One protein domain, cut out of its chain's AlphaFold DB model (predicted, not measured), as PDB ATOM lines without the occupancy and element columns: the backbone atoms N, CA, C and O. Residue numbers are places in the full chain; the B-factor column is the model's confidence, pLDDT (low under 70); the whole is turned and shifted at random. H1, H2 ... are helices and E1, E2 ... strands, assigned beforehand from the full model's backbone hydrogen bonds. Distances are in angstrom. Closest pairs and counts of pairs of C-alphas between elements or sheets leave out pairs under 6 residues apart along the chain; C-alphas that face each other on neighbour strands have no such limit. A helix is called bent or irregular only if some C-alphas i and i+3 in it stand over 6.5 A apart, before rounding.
ATOM      1  N   PRO A  52      37.062  45.682 -48.224       65.69
ATOM      2  CA  PRO A  52      35.891  46.302 -48.795       65.69
ATOM      3  C   PRO A  52      34.770  45.243 -48.818       65.69
ATOM      4  O   PRO A  52      34.977  44.075 -49.161       65.69
ATOM      5  N   LEU A  53      33.584  45.621 -48.317       71.88
ATOM      6  CA  LEU A  53      32.445  44.705 -48.167       71.88
ATOM      7  C   LEU A  53      32.059  44.042 -49.499       71.88
ATOM      8  O   LEU A  53      31.476  42.960 -49.496       71.88
ATOM      9  N   ASP A  54      32.394  44.665 -50.629       75.69
ATOM     10  CA  ASP A  54      32.228  44.116 -51.977       75.69
ATOM     11  C   ASP A  54      32.866  42.727 -52.129       75.69
ATOM     12  O   ASP A  54      32.243  41.844 -52.718       75.69
ATOM     13  N   LYS A  55      34.042  42.482 -51.537       80.62
ATOM     14  CA  LYS A  55      34.685  41.160 -51.535       80.62
ATOM     15  C   LYS A  55      33.851  40.128 -50.777       80.62
ATOM     16  O   LYS A  55      33.715  38.997 -51.234       80.62
ATOM     17  N   VAL A  56      33.233  40.523 -49.662       81.69
ATOM     18  CA  VAL A  56      32.329  39.650 -48.893       81.69
ATOM     19  C   VAL A  56      31.072  39.335 -49.709       81.69
ATOM     20  O   VAL A  56      30.647  38.181 -49.763       81.69
ATOM     21  N   PHE A  57      30.511  40.328 -50.410       83.81
ATOM     22  CA  PHE A  57      29.377  40.125 -51.318       83.81
ATOM     23  C   PHE A  57      29.723  39.178 -52.479       83.81
ATOM     24  O   PHE A  57      28.905  38.331 -52.839       83.81
ATOM     25  N   GLN A  58      30.936  39.267 -53.035       87.38
ATOM     26  CA  GLN A  58      31.415  38.349 -54.077       87.38
ATOM     27  C   GLN A  58      31.532  36.903 -53.574       87.38
ATOM     28  O   GLN A  58      31.288  35.965 -54.331       87.38
ATOM     29  N   SER A  59      31.828  36.706 -52.287       88.19
ATOM     30  CA  SER A  59      31.833  35.387 -51.645       88.19
ATOM     31  C   SER A  59      30.435  34.845 -51.317       88.19
ATOM     32  O   SER A  59      30.332  33.791 -50.699       88.19
ATOM     33  N   GLY A  60      29.347  35.492 -51.747       87.19
ATOM     34  CA  GLY A  60      27.980  35.097 -51.389       87.19
ATOM     35  C   GLY A  60      27.591  33.655 -51.759       87.19
ATOM     36  O   GLY A  60      26.748  33.062 -51.091       87.19
ATOM     37  N   ASN A  61      28.224  33.067 -52.778       90.81
ATOM     38  CA  ASN A  61      27.972  31.684 -53.200       90.81
ATOM     39  C   ASN A  61      28.817  30.632 -52.466       90.81
ATOM     40  O   ASN A  61      28.659  29.447 -52.752       90.81
ATOM     41  N   VAL A  62      29.719  31.047 -51.573       92.44
ATOM     42  CA  VAL A  62      30.586  30.143 -50.811       92.44
ATOM     43  C   VAL A  62      29.776  29.464 -49.710       92.44
ATOM     44  O   VAL A  62      29.039  30.128 -48.975       92.44
ATOM     45  N   ASP A  63      29.928  28.146 -49.600       91.88
ATOM     46  CA  ASP A  63      29.330  27.349 -48.534       91.88
ATOM     47  C   ASP A  63      30.168  27.456 -47.253       91.88
ATOM     48  O   ASP A  63      31.386  27.277 -47.257       91.88
ATOM     49  N   ILE A  64      29.501  27.735 -46.137       90.69
ATOM     50  CA  ILE A  64      30.086  27.752 -44.800       90.69
ATOM     51  C   ILE A  64      30.195  26.298 -44.324       90.69
ATOM     52  O   ILE A  64      29.183  25.596 -44.292       90.69
ATOM     53  N   PRO A  65      31.383  25.822 -43.910       89.31
ATOM     54  CA  PRO A  65      31.537  24.461 -43.413       89.31
ATOM     55  C   PRO A  65      30.590  24.174 -42.242       89.31
ATOM     56  O   PRO A  65      30.525  24.960 -41.298       89.31
ATOM     57  N   ALA A  66      29.937  23.007 -42.228       86.50
ATOM     58  CA  ALA A  66      28.971  22.638 -41.180       86.50
ATOM     59  C   ALA A  66      29.539  22.730 -39.749       86.50
ATOM     60  O   ALA A  66      28.826  23.078 -38.813       86.50
ATOM     61  N   LYS A  67      30.843  22.472 -39.581       88.75
ATOM     62  CA  LYS A  67      31.571  22.622 -38.306       88.75
ATOM     63  C   LYS A  67      31.621  24.063 -37.771       88.75
ATOM     64  O   LYS A  67      31.860  24.248 -36.588       88.75
ATOM     65  N   ASN A  68      31.424  25.046 -38.645       88.06
ATOM     66  CA  ASN A  68      31.505  26.478 -38.379       88.06
ATOM     67  C   ASN A  68      30.125  27.156 -38.506       88.06
ATOM     68  O   ASN A  68      30.037  28.385 -38.498       88.06
ATOM     69  N   PHE A  69      29.055  26.377 -38.681       90.12
ATOM     70  CA  PHE A  69      27.709  26.881 -38.921       90.12
ATOM     71  C   PHE A  69      26.836  26.699 -37.675       90.12
ATOM     72  O   PHE A  69      26.299  25.624 -37.418       90.12
ATOM     73  N   HIS A  70      26.682  27.777 -36.909       89.06
ATOM     74  CA  HIS A  70      25.896  27.834 -35.673       89.06
ATOM     75  C   HIS A  70      24.815  28.921 -35.732       89.06
ATOM     76  O   HIS A  70      24.522  29.568 -34.728       89.06
ATOM     77  N   CYS A  71      24.261  29.160 -36.922       85.12
ATOM     78  CA  CYS A  71      23.170  30.105 -37.126       85.12
ATOM     79  C   CYS A  71      21.846  29.367 -37.293       85.12
ATOM     80  O   CYS A  71      21.706  28.484 -38.140       85.12
ATOM     81  N   GLU A  72      20.864  29.735 -36.483       79.81
ATOM     82  CA  GLU A  72      19.554  29.104 -36.444       79.81
ATOM     83  C   GLU A  72      18.643  29.615 -37.573       79.81
ATOM     84  O   GLU A  72      18.881  30.641 -38.220       79.81
ATOM     85  N   GLY A  73      17.586  28.856 -37.877       74.12
ATOM     86  CA  GLY A  73      16.550  29.263 -38.836       74.12
ATOM     87  C   GLY A  73      16.985  29.338 -40.307       74.12
ATOM     88  O   GLY A  73      16.164  29.669 -41.160       74.12
ATOM     89  N   THR A  74      18.236  28.996 -40.632       76.25
ATOM     90  CA  THR A  74      18.773  29.090 -41.995       76.25
ATOM     91  C   THR A  74      19.118  27.698 -42.525       76.25
ATOM     92  O   THR A  74      19.971  27.011 -41.973       76.25
ATOM     93  N   LYS A  75      18.429  27.258 -43.589       73.94
ATOM     94  CA  LYS A  75      18.644  25.931 -44.206       73.94
ATOM     95  C   LYS A  75      19.795  25.905 -45.208       73.94
ATOM     96  O   LYS A  75      20.332  24.840 -45.484       73.94
ATOM     97  N   ASP A  76      20.124  27.064 -45.766       84.12
ATOM     98  CA  ASP A  76      21.170  27.217 -46.766       84.12
ATOM     99  C   ASP A  76      22.425  27.788 -46.100       84.12
ATOM    100  O   ASP A  76      22.393  28.891 -45.551       84.12
ATOM    101  N   GLN A  77      23.516  27.019 -46.113       88.00
ATOM    102  CA  GLN A  77      24.758  27.342 -45.402       88.00
ATOM    103  C   GLN A  77      25.641  28.320 -46.182       88.00
ATOM    104  O   GLN A  77      26.836  28.401 -45.941       88.00
ATOM    105  N   LYS A  78      25.074  29.083 -47.114       92.19
ATOM    106  CA  LYS A  78      25.823  30.036 -47.928       92.19
ATOM    107  C   LYS A  78      26.056  31.353 -47.213       92.19
ATOM    108  O   LYS A  78      25.159  31.901 -46.565       92.19
ATOM    109  N   VAL A  79      27.236  31.923 -47.435       90.56
ATOM    110  CA  VAL A  79      27.609  33.265 -46.963       90.56
ATOM    111  C   VAL A  79      26.564  34.302 -47.373       90.56
ATOM    112  O   VAL A  79      26.152  35.115 -46.551       90.56
ATOM    113  N   GLY A  80      26.072  34.247 -48.614       89.25
ATOM    114  CA  GLY A  80      25.073  35.181 -49.134       89.25
ATOM    115  C   GLY A  80      23.733  35.096 -48.406       89.25
ATOM    116  O   GLY A  80      23.095  36.123 -48.172       89.25
ATOM    117  N   THR A  81      23.331  33.899 -47.979       89.94
ATOM    118  CA  THR A  81      22.096  33.689 -47.213       89.94
ATOM    119  C   THR A  81      22.213  34.299 -45.817       89.94
ATOM    120  O   THR A  81      21.306  35.004 -45.368       89.94
ATOM    121  N   ILE A  82      23.360  34.121 -45.157       89.38
ATOM    122  CA  ILE A  82      23.643  34.749 -43.859       89.38
ATOM    123  C   ILE A  82      23.736  36.269 -43.980       89.38
ATOM    124  O   ILE A  82      23.125  36.989 -43.191       89.38
ATOM    125  N   LEU A  83      24.448  36.763 -44.989       88.62
ATOM    126  CA  LEU A  83      24.607  38.187 -45.260       88.62
ATOM    127  C   LEU A  83      23.254  38.861 -45.513       88.62
ATOM    128  O   LEU A  83      22.952  39.899 -44.929       88.62
ATOM    129  N   SER A  84      22.410  38.229 -46.333       87.19
ATOM    130  CA  SER A  84      21.041  38.675 -46.594       87.19
ATOM    131  C   SER A  84      20.205  38.698 -45.319       87.19
ATOM    132  O   SER A  84      19.493  39.669 -45.071       87.19
ATOM    133  N   SER A  85      20.323  37.677 -44.468       86.19
ATOM    134  CA  SER A  85      19.623  37.640 -43.184       86.19
ATOM    135  C   SER A  85      20.052  38.783 -42.258       86.19
ATOM    136  O   SER A  85      19.185  39.472 -41.725       86.19
ATOM    137  N   ILE A  86      21.357  39.029 -42.119       85.31
ATOM    138  CA  ILE A  86      21.908  40.136 -41.322       85.31
ATOM    139  C   ILE A  86      21.382  41.486 -41.836       85.31
ATOM    140  O   ILE A  86      20.871  42.297 -41.061       85.31
ATOM    141  N   LEU A  87      21.460  41.718 -43.150       84.12
ATOM    142  CA  LEU A  87      21.018  42.966 -43.774       84.12
ATOM    143  C   LEU A  87      19.504  43.162 -43.665       84.12
ATOM    144  O   LEU A  87      19.045  44.245 -43.314       84.12
ATOM    145  N   THR A  88      18.720  42.119 -43.929       82.56
ATOM    146  CA  THR A  88      17.253  42.175 -43.886       82.56
ATOM    147  C   THR A  88      16.757  42.457 -42.472       82.56
ATOM    148  O   THR A  88      15.879  43.296 -42.280       82.56
ATOM    149  N   SER A  89      17.345  41.809 -41.469       78.50
ATOM    150  CA  SER A  89      17.014  42.057 -40.067       78.50
ATOM    151  C   SER A  89      17.368  43.481 -39.634       78.50
ATOM    152  O   SER A  89      16.565  44.127 -38.965       78.50
ATOM    153  N   ALA A  90      18.511  44.012 -40.074       75.94
ATOM    154  CA  ALA A  90      18.882  45.400 -39.807       75.94
ATOM    155  C   ALA A  90      17.975  46.425 -40.509       75.94
ATOM    156  O   ALA A  90      17.662  47.465 -39.938       75.94
ATOM    157  N   LEU A  91      17.524  46.140 -41.734       79.19
ATOM    158  CA  LEU A  91      16.602  47.015 -42.467       79.19
ATOM    159  C   LEU A  91      15.193  47.010 -41.861       79.19
ATOM    160  O   LEU A  91      14.540  48.052 -41.803       79.19
ATOM    161  N   ASN A  92      14.727  45.847 -41.405       78.69
ATOM    162  CA  ASN A  92      13.380  45.683 -40.861       78.69
ATOM    163  C   ASN A  92      13.267  46.101 -39.392       78.69
ATOM    164  O   ASN A  92      12.168  46.405 -38.928       78.69
ATOM    165  N   ASN A  93      14.380  46.138 -38.655       73.00
ATOM    166  CA  ASN A  93      14.393  46.495 -37.247       73.00
ATOM    167  C   ASN A  93      15.321  47.690 -36.990       73.00
ATOM    168  O   ASN A  93      16.539  47.555 -36.943       73.00
ATOM    169  N   LYS A  94      14.726  48.864 -36.741       65.44
ATOM    170  CA  LYS A  94      15.450  50.119 -36.449       65.44
ATOM    171  C   LYS A  94      16.335  50.054 -35.198       65.44
ATOM    172  O   LYS A  94      17.151  50.947 -34.983       65.44
ATOM    173  N   GLU A  95      16.143  49.047 -34.356       67.88
ATOM    174  CA  GLU A  95      16.885  48.850 -33.108       67.88
ATOM    175  C   GLU A  95      18.104  47.939 -33.284       67.88
ATOM    176  O   GLU A  95      18.946  47.853 -32.388       67.88
ATOM    177  N   VAL A  96      18.213  47.277 -34.438       70.94
ATOM    178  CA  VAL A  96      19.356  46.450 -34.802       70.94
ATOM    179  C   VAL A  96      20.456  47.336 -35.367       70.94
ATOM    180  O   VAL A  96      20.236  48.163 -36.253       70.94
ATOM    181  N   ARG A  97      21.673  47.145 -34.864       75.25
ATOM    182  CA  ARG A  97      22.863  47.835 -35.354       75.25
ATOM    183  C   ARG A  97      23.736  46.868 -36.128       75.25
ATOM    184  O   ARG A  97      24.085  45.797 -35.628       75.25
ATOM    185  N   LEU A  98      24.113  47.282 -37.333       80.56
ATOM    186  CA  LEU A  98      25.154  46.624 -38.109       80.56
ATOM    187  C   LEU A  98      26.511  47.156 -37.663       80.56
ATOM    188  O   LEU A  98      26.746  48.363 -37.653       80.56
ATOM    189  N   GLY A  99      27.389  46.237 -37.299       79.75
ATOM    190  CA  GLY A  99      28.791  46.482 -37.023       79.75
ATOM    191  C   GLY A  99      29.650  45.671 -37.979       79.75
ATOM    192  O   GLY A  99      29.314  44.544 -38.338       79.75
ATOM    193  N   TYR A 100      30.773  46.249 -38.373       83.19
ATOM    194  CA  TYR A 100      31.820  45.564 -39.107       83.19
ATOM    195  C   TYR A 100      33.140  45.852 -38.403       83.19
ATOM    196  O   TYR A 100      33.446  47.018 -38.151       83.19
ATOM    197  N   PHE A 101      33.882  44.810 -38.046       79.56
ATOM    198  CA  PHE A 101      35.175  44.953 -37.385       79.56
ATOM    199  C   PHE A 101      36.174  43.924 -37.896       79.56
ATOM    200  O   PHE A 101      35.820  42.775 -38.150       79.56
ATOM    201  N   CYS A 102      37.427  44.349 -37.999       78.88
ATOM    202  CA  CYS A 102      38.583  43.494 -38.216       78.88
ATOM    203  C   CYS A 102      39.545  43.697 -37.050       78.88
ATOM    204  O   CYS A 102      39.820  44.834 -36.670       78.88
ATOM    205  N   ASP A 103      40.010  42.604 -36.450       75.88
ATOM    206  CA  ASP A 103      41.002  42.662 -35.382       75.88
ATOM    207  C   ASP A 103      42.409  42.698 -35.987       75.88
ATOM    208  O   ASP A 103      42.927  41.686 -36.464       75.88
ATOM    209  N   GLU A 104      43.007  43.888 -35.968       67.06
ATOM    210  CA  GLU A 104      44.369  44.159 -36.439       67.06
ATOM    211  C   GLU A 104      45.375  44.304 -35.283       67.06
ATOM    212  O   GLU A 104      46.573  44.484 -35.508       67.06
ATOM    213  N   SER A 105      44.911  44.203 -34.029       57.56
ATOM    214  CA  SER A 105      45.650  44.616 -32.826       57.56
ATOM    215  C   SER A 105      46.889  43.766 -32.517       57.56
ATOM    216  O   SER A 105      47.689  44.141 -31.657       57.56
ATOM    217  N   ALA A 106      47.058  42.618 -33.170       49.94
ATOM    218  CA  ALA A 106      48.126  41.674 -32.876       49.94
ATOM    219  C   ALA A 106      48.744  41.105 -34.159       49.94
ATOM    220  O   ALA A 106      48.576  39.923 -34.417       49.94
ATOM    221  N   ASN A 107      49.441  41.924 -34.964       59.72
ATOM    222  CA  ASN A 107      50.204  41.480 -36.154       59.72
ATOM    223  C   ASN A 107      49.551  40.283 -36.903       59.72
ATOM    224  O   ASN A 107      50.168  39.217 -37.006       59.72
ATOM    225  N   PRO A 108      48.288  40.370 -37.362       53.38
ATOM    226  CA  PRO A 108      47.500  39.174 -37.580       53.38
ATOM    227  C   PRO A 108      47.466  38.898 -39.072       53.38
ATOM    228  O   PRO A 108      46.559  39.311 -39.777       53.38
ATOM    229  N   VAL A 109      48.486  38.217 -39.581       56.56
ATOM    230  CA  VAL A 109      48.302  37.443 -40.806       56.56
ATOM    231  C   VAL A 109      48.017  36.016 -40.350       56.56
ATOM    232  O   VAL A 109      48.920  35.367 -39.819       56.56
ATOM    233  N   PRO A 110      46.793  35.511 -40.525       65.12
ATOM    234  CA  PRO A 110      45.679  36.116 -41.258       65.12
ATOM    235  C   PRO A 110      44.768  37.017 -40.375       65.12
ATOM    236  O   PRO A 110      44.643  36.778 -39.173       65.12
ATOM    237  N   ILE A 111      44.152  38.059 -40.964       78.38
ATOM    238  CA  ILE A 111      43.329  39.061 -40.243       78.38
ATOM    239  C   ILE A 111      41.935  38.482 -40.030       78.38
ATOM    240  O   ILE A 111      41.311  38.025 -40.986       78.38
ATOM    241  N   ASN A 112      41.429  38.519 -38.800       82.81
ATOM    242  CA  ASN A 112      40.078  38.054 -38.493       82.81
ATOM    243  C   ASN A 112      39.090  39.213 -38.539       82.81
ATOM    244  O   ASN A 112      39.229  40.193 -37.810       82.81
ATOM    245  N   CYS A 113      38.060  39.062 -39.357       85.75
ATOM    246  CA  CYS A 113      37.005  40.038 -39.541       85.75
ATOM    247  C   CYS A 113      35.648  39.443 -39.205       85.75
ATOM    248  O   CYS A 113      35.435  38.229 -39.226       85.75
ATOM    249  N   SER A 114      34.716  40.305 -38.830       86.31
ATOM    250  CA  SER A 114      33.367  39.919 -38.456       86.31
ATOM    251  C   SER A 114      32.375  41.000 -38.842       86.31
ATOM    252  O   SER A 114      32.531  42.179 -38.521       86.31
ATOM    253  N   LEU A 115      31.317  40.564 -39.512       86.31
ATOM    254  CA  LEU A 115      30.103  41.329 -39.710       86.31
ATOM    255  C   LEU A 115      29.104  40.903 -38.638       86.31
ATOM    256  O   LEU A 115      28.740  39.729 -38.558       86.31
ATOM    257  N   VAL A 116      28.664  41.849 -37.818       83.69
ATOM    258  CA  VAL A 116      27.806  41.575 -36.668       83.69
ATOM    259  C   VAL A 116      26.536  42.394 -36.736       83.69
ATOM    260  O   VAL A 116      26.542  43.610 -36.904       83.69
ATOM    261  N   MET A 117      25.431  41.698 -36.545       84.56
ATOM    262  CA  MET A 117      24.137  42.254 -36.229       84.56
ATOM    263  C   MET A 117      23.965  42.212 -34.713       84.56
ATOM    264  O   MET A 117      23.902  41.123 -34.149       84.56
ATOM    265  N   THR A 118      23.903  43.371 -34.058       79.00
ATOM    266  CA  THR A 118      23.668  43.457 -32.608       79.00
ATOM    267  C   THR A 118      22.302  44.040 -32.304       79.00
ATOM    268  O   THR A 118      21.892  45.048 -32.888       79.00
ATOM    269  N   CYS A 119      21.617  43.427 -31.347       72.69
ATOM    270  CA  CYS A 119      20.430  43.995 -30.732       72.69
ATOM    271  C   CYS A 119      20.842  45.020 -29.671       72.69
ATOM    272  O   CYS A 119      21.796  44.814 -28.922       72.69
ATOM    273  N   GLY A 120      20.177  46.178 -29.641       63.69
ATOM    274  CA  GLY A 120      20.499  47.231 -28.677       63.69
ATOM    275  C   GLY A 120      20.373  46.768 -27.218       63.69
ATOM    276  O   GLY A 120      19.511  45.962 -26.886       63.69
ATOM    277  N   PHE A 121      21.190  47.351 -26.333       54.56
ATOM    278  CA  PHE A 121      21.340  47.004 -24.906       54.56
ATOM    279  C   PHE A 121      20.063  47.012 -24.036       54.56
ATOM    280  O   PHE A 121      20.134  46.655 -22.865       54.56
ATOM    281  N   PHE A 122      18.916  47.457 -24.554       54.06
ATOM    282  CA  PHE A 122      17.702  47.717 -23.770       54.06
ATOM    283  C   PHE A 122      16.554  46.731 -24.028       54.06
ATOM    284  O   PHE A 122      15.447  46.977 -23.551       54.06
ATOM    285  N   LYS A 123      16.778  45.638 -24.770       56.41
ATOM    286  CA  LYS A 123      15.723  44.667 -25.099       56.41
ATOM    287  C   LYS A 123      15.933  43.306 -24.444       56.41
ATOM    288  O   LYS A 123      17.057  42.941 -24.110       56.41
ATOM    289  N   ASN A 124      14.828  42.576 -24.279       57.41
ATOM    290  CA  ASN A 124      14.848  41.194 -23.820       57.41
ATOM    291  C   ASN A 124      15.695  40.357 -24.800       57.41
ATOM    292  O   ASN A 124      15.387  40.371 -25.995       57.41
ATOM    293  N   PRO A 125      16.726  39.637 -24.328       58.16
ATOM    294  CA  PRO A 125      17.570  38.792 -25.181       58.16
ATOM    295  C   PRO A 125      16.753  37.719 -25.925       58.16
ATOM    296  O   PRO A 125      17.022  37.402 -27.078       58.16
ATOM    297  N   ASP A 126      15.645  37.268 -25.329       58.25
ATOM    298  CA  ASP A 126      14.733  36.290 -25.937       58.25
ATOM    299  C   ASP A 126      13.950  36.826 -27.156       58.25
ATOM    300  O   ASP A 126      13.364  36.051 -27.911       58.25
ATOM    301  N   GLU A 127      13.918  38.148 -27.369       61.19
ATOM    302  CA  GLU A 127      13.176  38.794 -28.463       61.19
ATOM    303  C   GLU A 127      14.073  39.245 -29.623       61.19
ATOM    304  O   GLU A 127      13.568  39.714 -30.650       61.19
ATOM    305  N   CYS A 128      15.398  39.173 -29.469       67.19
ATOM    306  CA  CYS A 128      16.326  39.722 -30.448       67.19
ATOM    307  C   CYS A 128      17.683  39.010 -30.379       67.19
ATOM    308  O   CYS A 128      18.523  39.353 -29.553       67.19
ATOM    309  N   SER A 129      17.909  38.051 -31.283       72.38
ATOM    310  CA  SER A 129      19.202  37.380 -31.399       72.38
ATOM    311  C   SER A 129      20.185  38.216 -32.215       72.38
ATOM    312  O   SER A 129      19.860  38.787 -33.260       72.38
ATOM    313  N   SER A 130      21.421  38.281 -31.734       82.56
ATOM    314  CA  SER A 130      22.539  38.844 -32.480       82.56
ATOM    315  C   SER A 130      23.113  37.779 -33.414       82.56
ATOM    316  O   SER A 130      23.223  36.615 -33.041       82.56
ATOM    317  N   ARG A 131      23.508  38.164 -34.629       87.62
ATOM    318  CA  ARG A 131      24.062  37.244 -35.638       87.62
ATOM    319  C   ARG A 131      25.413  37.737 -36.115       87.62
ATOM    320  O   ARG A 131      25.548  38.893 -36.505       87.62
ATOM    321  N   THR A 132      26.401  36.853 -36.104       89.38
ATOM    322  CA  THR A 132      27.779  37.147 -36.503       89.38
ATOM    323  C   THR A 132      28.191  36.271 -37.677       89.38
ATOM    324  O   THR A 132      28.073  35.050 -37.608       89.38
ATOM    325  N   LEU A 133      28.714  36.898 -38.728       90.94
ATOM    326  CA  LEU A 133      29.436  36.255 -39.819       90.94
ATOM    327  C   LEU A 133      30.914  36.628 -39.691       90.94
ATOM    328  O   LEU A 133      31.281  37.774 -39.945       90.94
ATOM    329  N   SER A 134      31.753  35.673 -39.306       91.19
ATOM    330  CA  SER A 134      33.199  35.860 -39.188       91.19
ATOM    331  C   SER A 134      33.944  35.194 -40.336       91.19
ATOM    332  O   SER A 134      33.506  34.166 -40.851       91.19
ATOM    333  N   PHE A 135      35.072  35.773 -40.722       90.75
ATOM    334  CA  PHE A 135      35.945  35.261 -41.770       90.75
ATOM    335  C   PHE A 135      37.357  35.799 -41.589       90.75
ATOM    336  O   PHE A 135      37.590  36.768 -40.869       90.75
ATOM    337  N   THR A 136      38.300  35.174 -42.269       88.81
ATOM    338  CA  THR A 136      39.717  35.466 -42.141       88.81
ATOM    339  C   THR A 136      40.282  35.853 -43.506       88.81
ATOM    340  O   THR A 136      39.905  35.263 -44.524       88.81
ATOM    341  N   THR A 137      41.187  36.832 -43.555       83.56
ATOM    342  CA  THR A 137      41.892  37.207 -44.787       83.56
ATOM    343  C   THR A 137      43.371  36.916 -44.764       83.56
ATOM    344  O   THR A 137      44.047  37.062 -43.750       83.56
ATOM    345  N   ASP A 138      43.876  36.568 -45.939       81.31
ATOM    346  CA  ASP A 138      45.296  36.409 -46.207       81.31
ATOM    347  C   ASP A 138      46.039  37.776 -46.177       81.31
ATOM    348  O   ASP A 138      45.409  38.837 -46.081       81.31
ATOM    349  N   PRO A 139      47.385  37.794 -46.269       75.44
ATOM    350  CA  PRO A 139      48.149  39.043 -46.287       75.44
ATOM    351  C   PRO A 139      47.923  39.900 -47.548       75.44
ATOM    352  O   PRO A 139      48.375  41.040 -47.604       75.44
ATOM    353  N   HIS A 140      47.219  39.378 -48.556       76.62
ATOM    354  CA  HIS A 140      46.801  40.093 -49.762       76.62
ATOM    355  C   HIS A 140      45.342  40.577 -49.682       76.62
ATOM    356  O   HIS A 140      44.788  41.032 -50.686       76.62
ATOM    357  N   GLN A 141      44.717  40.507 -48.499       74.88
ATOM    358  CA  GLN A 141      43.321  40.874 -48.261       74.88
ATOM    359  C   GLN A 141      42.322  40.060 -49.105       74.88
ATOM    360  O   GLN A 141      41.252  40.560 -49.475       74.88
ATOM    361  N   ASN A 142      42.661  38.823 -49.456       82.75
ATOM    362  CA  ASN A 142      41.718  37.868 -50.022       82.75
ATOM    363  C   ASN A 142      41.048  37.100 -48.890       82.75
ATOM    364  O   ASN A 142      41.700  36.668 -47.939       82.75
ATOM    365  N   ILE A 143      39.736  36.919 -49.009       86.38
ATOM    366  CA  ILE A 143      38.961  36.151 -48.041       86.38
ATOM    367  C   ILE A 143      39.269  34.672 -48.231       86.38
ATOM    368  O   ILE A 143      39.173  34.150 -49.342       86.38
ATOM    369  N   LEU A 144      39.625  33.994 -47.140       88.12
ATOM    370  CA  LEU A 144      39.810  32.550 -47.138       88.12
ATOM    371  C   LEU A 144      38.420  31.890 -47.102       88.12
ATOM    372  O   LEU A 144      37.734  32.001 -46.085       88.12
ATOM    373  N   PRO A 145      37.974  31.197 -48.162       84.75
ATOM    374  CA  PRO A 145      36.605  30.679 -48.243       84.75
ATOM    375  C   PRO A 145      36.301  29.637 -47.157       84.75
ATOM    376  O   PRO A 145      35.200  29.599 -46.621       84.75
ATOM    377  N   ASP A 146      37.290  28.856 -46.731       87.56
ATOM    378  CA  ASP A 146      37.096  27.843 -45.684       87.56
ATOM    379  C   ASP A 146      37.082  28.427 -44.259       87.56
ATOM    380  O   ASP A 146      36.862  27.702 -43.284       87.56
ATOM    381  N   SER A 147      37.340  29.733 -44.121       90.19
ATOM    382  CA  SER A 147      37.382  30.433 -42.831       90.19
ATOM    383  C   SER A 147      36.036  31.003 -42.397       90.19
ATOM    384  O   SER A 147      35.911  31.449 -41.256       90.19
ATOM    385  N   PHE A 148      35.030  30.991 -43.278       92.75
ATOM    386  CA  PHE A 148      33.717  31.499 -42.915       92.75
ATOM    387  C   PHE A 148      33.144  30.711 -41.736       92.75
ATOM    388  O   PHE A 148      33.201  29.477 -41.676       92.75
ATOM    389  N   ALA A 149      32.568  31.452 -40.797       92.25
ATOM    390  CA  ALA A 149      31.810  30.912 -39.690       92.25
ATOM    391  C   ALA A 149      30.611  31.806 -39.388       92.25
ATOM    392  O   ALA A 149      30.672  33.029 -39.512       92.25
ATOM    393  N   CYS A 150      29.514  31.172 -38.994       91.44
ATOM    394  CA  CYS A 150      28.287  31.843 -38.608       91.44
ATOM    395  C   CYS A 150      27.949  31.474 -37.170       91.44
ATOM    396  O   CYS A 150      27.964  30.293 -36.820       91.44
ATOM    397  N   LYS A 151      27.624  32.469 -36.348       90.19
ATOM    398  CA  LYS A 151      27.207  32.259 -34.963       90.19
ATOM    399  C   LYS A 151      26.066  33.190 -34.585       90.19
ATOM    400  O   LYS A 151      26.206  34.408 -34.707       90.19
ATOM    401  N   ASP A 152      24.995  32.612 -34.056       85.94
ATOM    402  CA  ASP A 152      23.974  33.364 -33.336       85.94
ATOM    403  C   ASP A 152      24.328  33.457 -31.849       85.94
ATOM    404  O   ASP A 152      24.898  32.538 -31.254       85.94
ATOM    405  N   VAL A 153      24.027  34.606 -31.256       77.81
ATOM    406  CA  VAL A 153      24.222  34.897 -29.838       77.81
ATOM    407  C   VAL A 153      22.894  35.434 -29.297       77.81
ATOM    408  O   VAL A 153      22.330  36.331 -29.931       77.81
ATOM    409  N   PRO A 154      22.374  34.881 -28.187       63.97
ATOM    410  CA  PRO A 154      21.185  35.413 -27.527       63.97
ATOM    411  C   PRO A 154      21.422  36.812 -26.945       63.97
ATOM    412  O   PRO A 154      22.592  37.159 -26.657       63.97
TER     413      PRO A 154
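What this domain is: This is residues 52 to 154 of the 154 residues of an uncharacterized protein of Alphaproteobacteria bacterium RIFCSPHIGHO2_02_FULL_46_13 (UniProt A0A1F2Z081). Helix H2 packs over one face of a twisted antiparallel sheet, E1 - E2 - E3 - E4, and H1 meets H2 near their ends, its Gly 60 beside Gly 80 of H2, so that the two helices make a corner. The strands form a meander, each the antiparallel neighbour of the one before; with H2 they make two layers. The printed part, 103 residues, mixed class, order H1 H2 E1 E2 E3 E4, is compact: radius of gyration of the C-alphas 13.7 A, spans 40 by 31 by 24 A.

Where its parts are: Find C-alpha 53 at (32.445, 44.705, -48.167); H1, residues 53 to 61, is irregular, C-alphas 58 and 61 being 7.6 A apart. Then come H2, 79 to 92, 19.8 A; E1, 96 to 103; E2, 111 to 119, 25.3 A; E3, 130 to 137; E4, 149 to 153, ending at C-alpha 153 (24.222, 34.897, -29.838).

How they stand to each other: Look for N 99 and O 116, N 133 and O 115, N 132 and O 151, each 2.8 A. H2 is on the sheet at height 9.1 A; its residues 79 to 83 alone touch H1, closest C-alphas Gly 60 and Gly 80, 3.7 A. O i to N i+4 pairs are within hydrogen-bond range throughout H2, 3 of 5 in H1.

The domain as a whole: The farthest C-alphas, Asn 124 and His 140, are 41.2 A apart. The printed part has no cut; links H1 to H2 and E3 to E4 are long. pLDDT is under 70 for instance at residues 120 to 128.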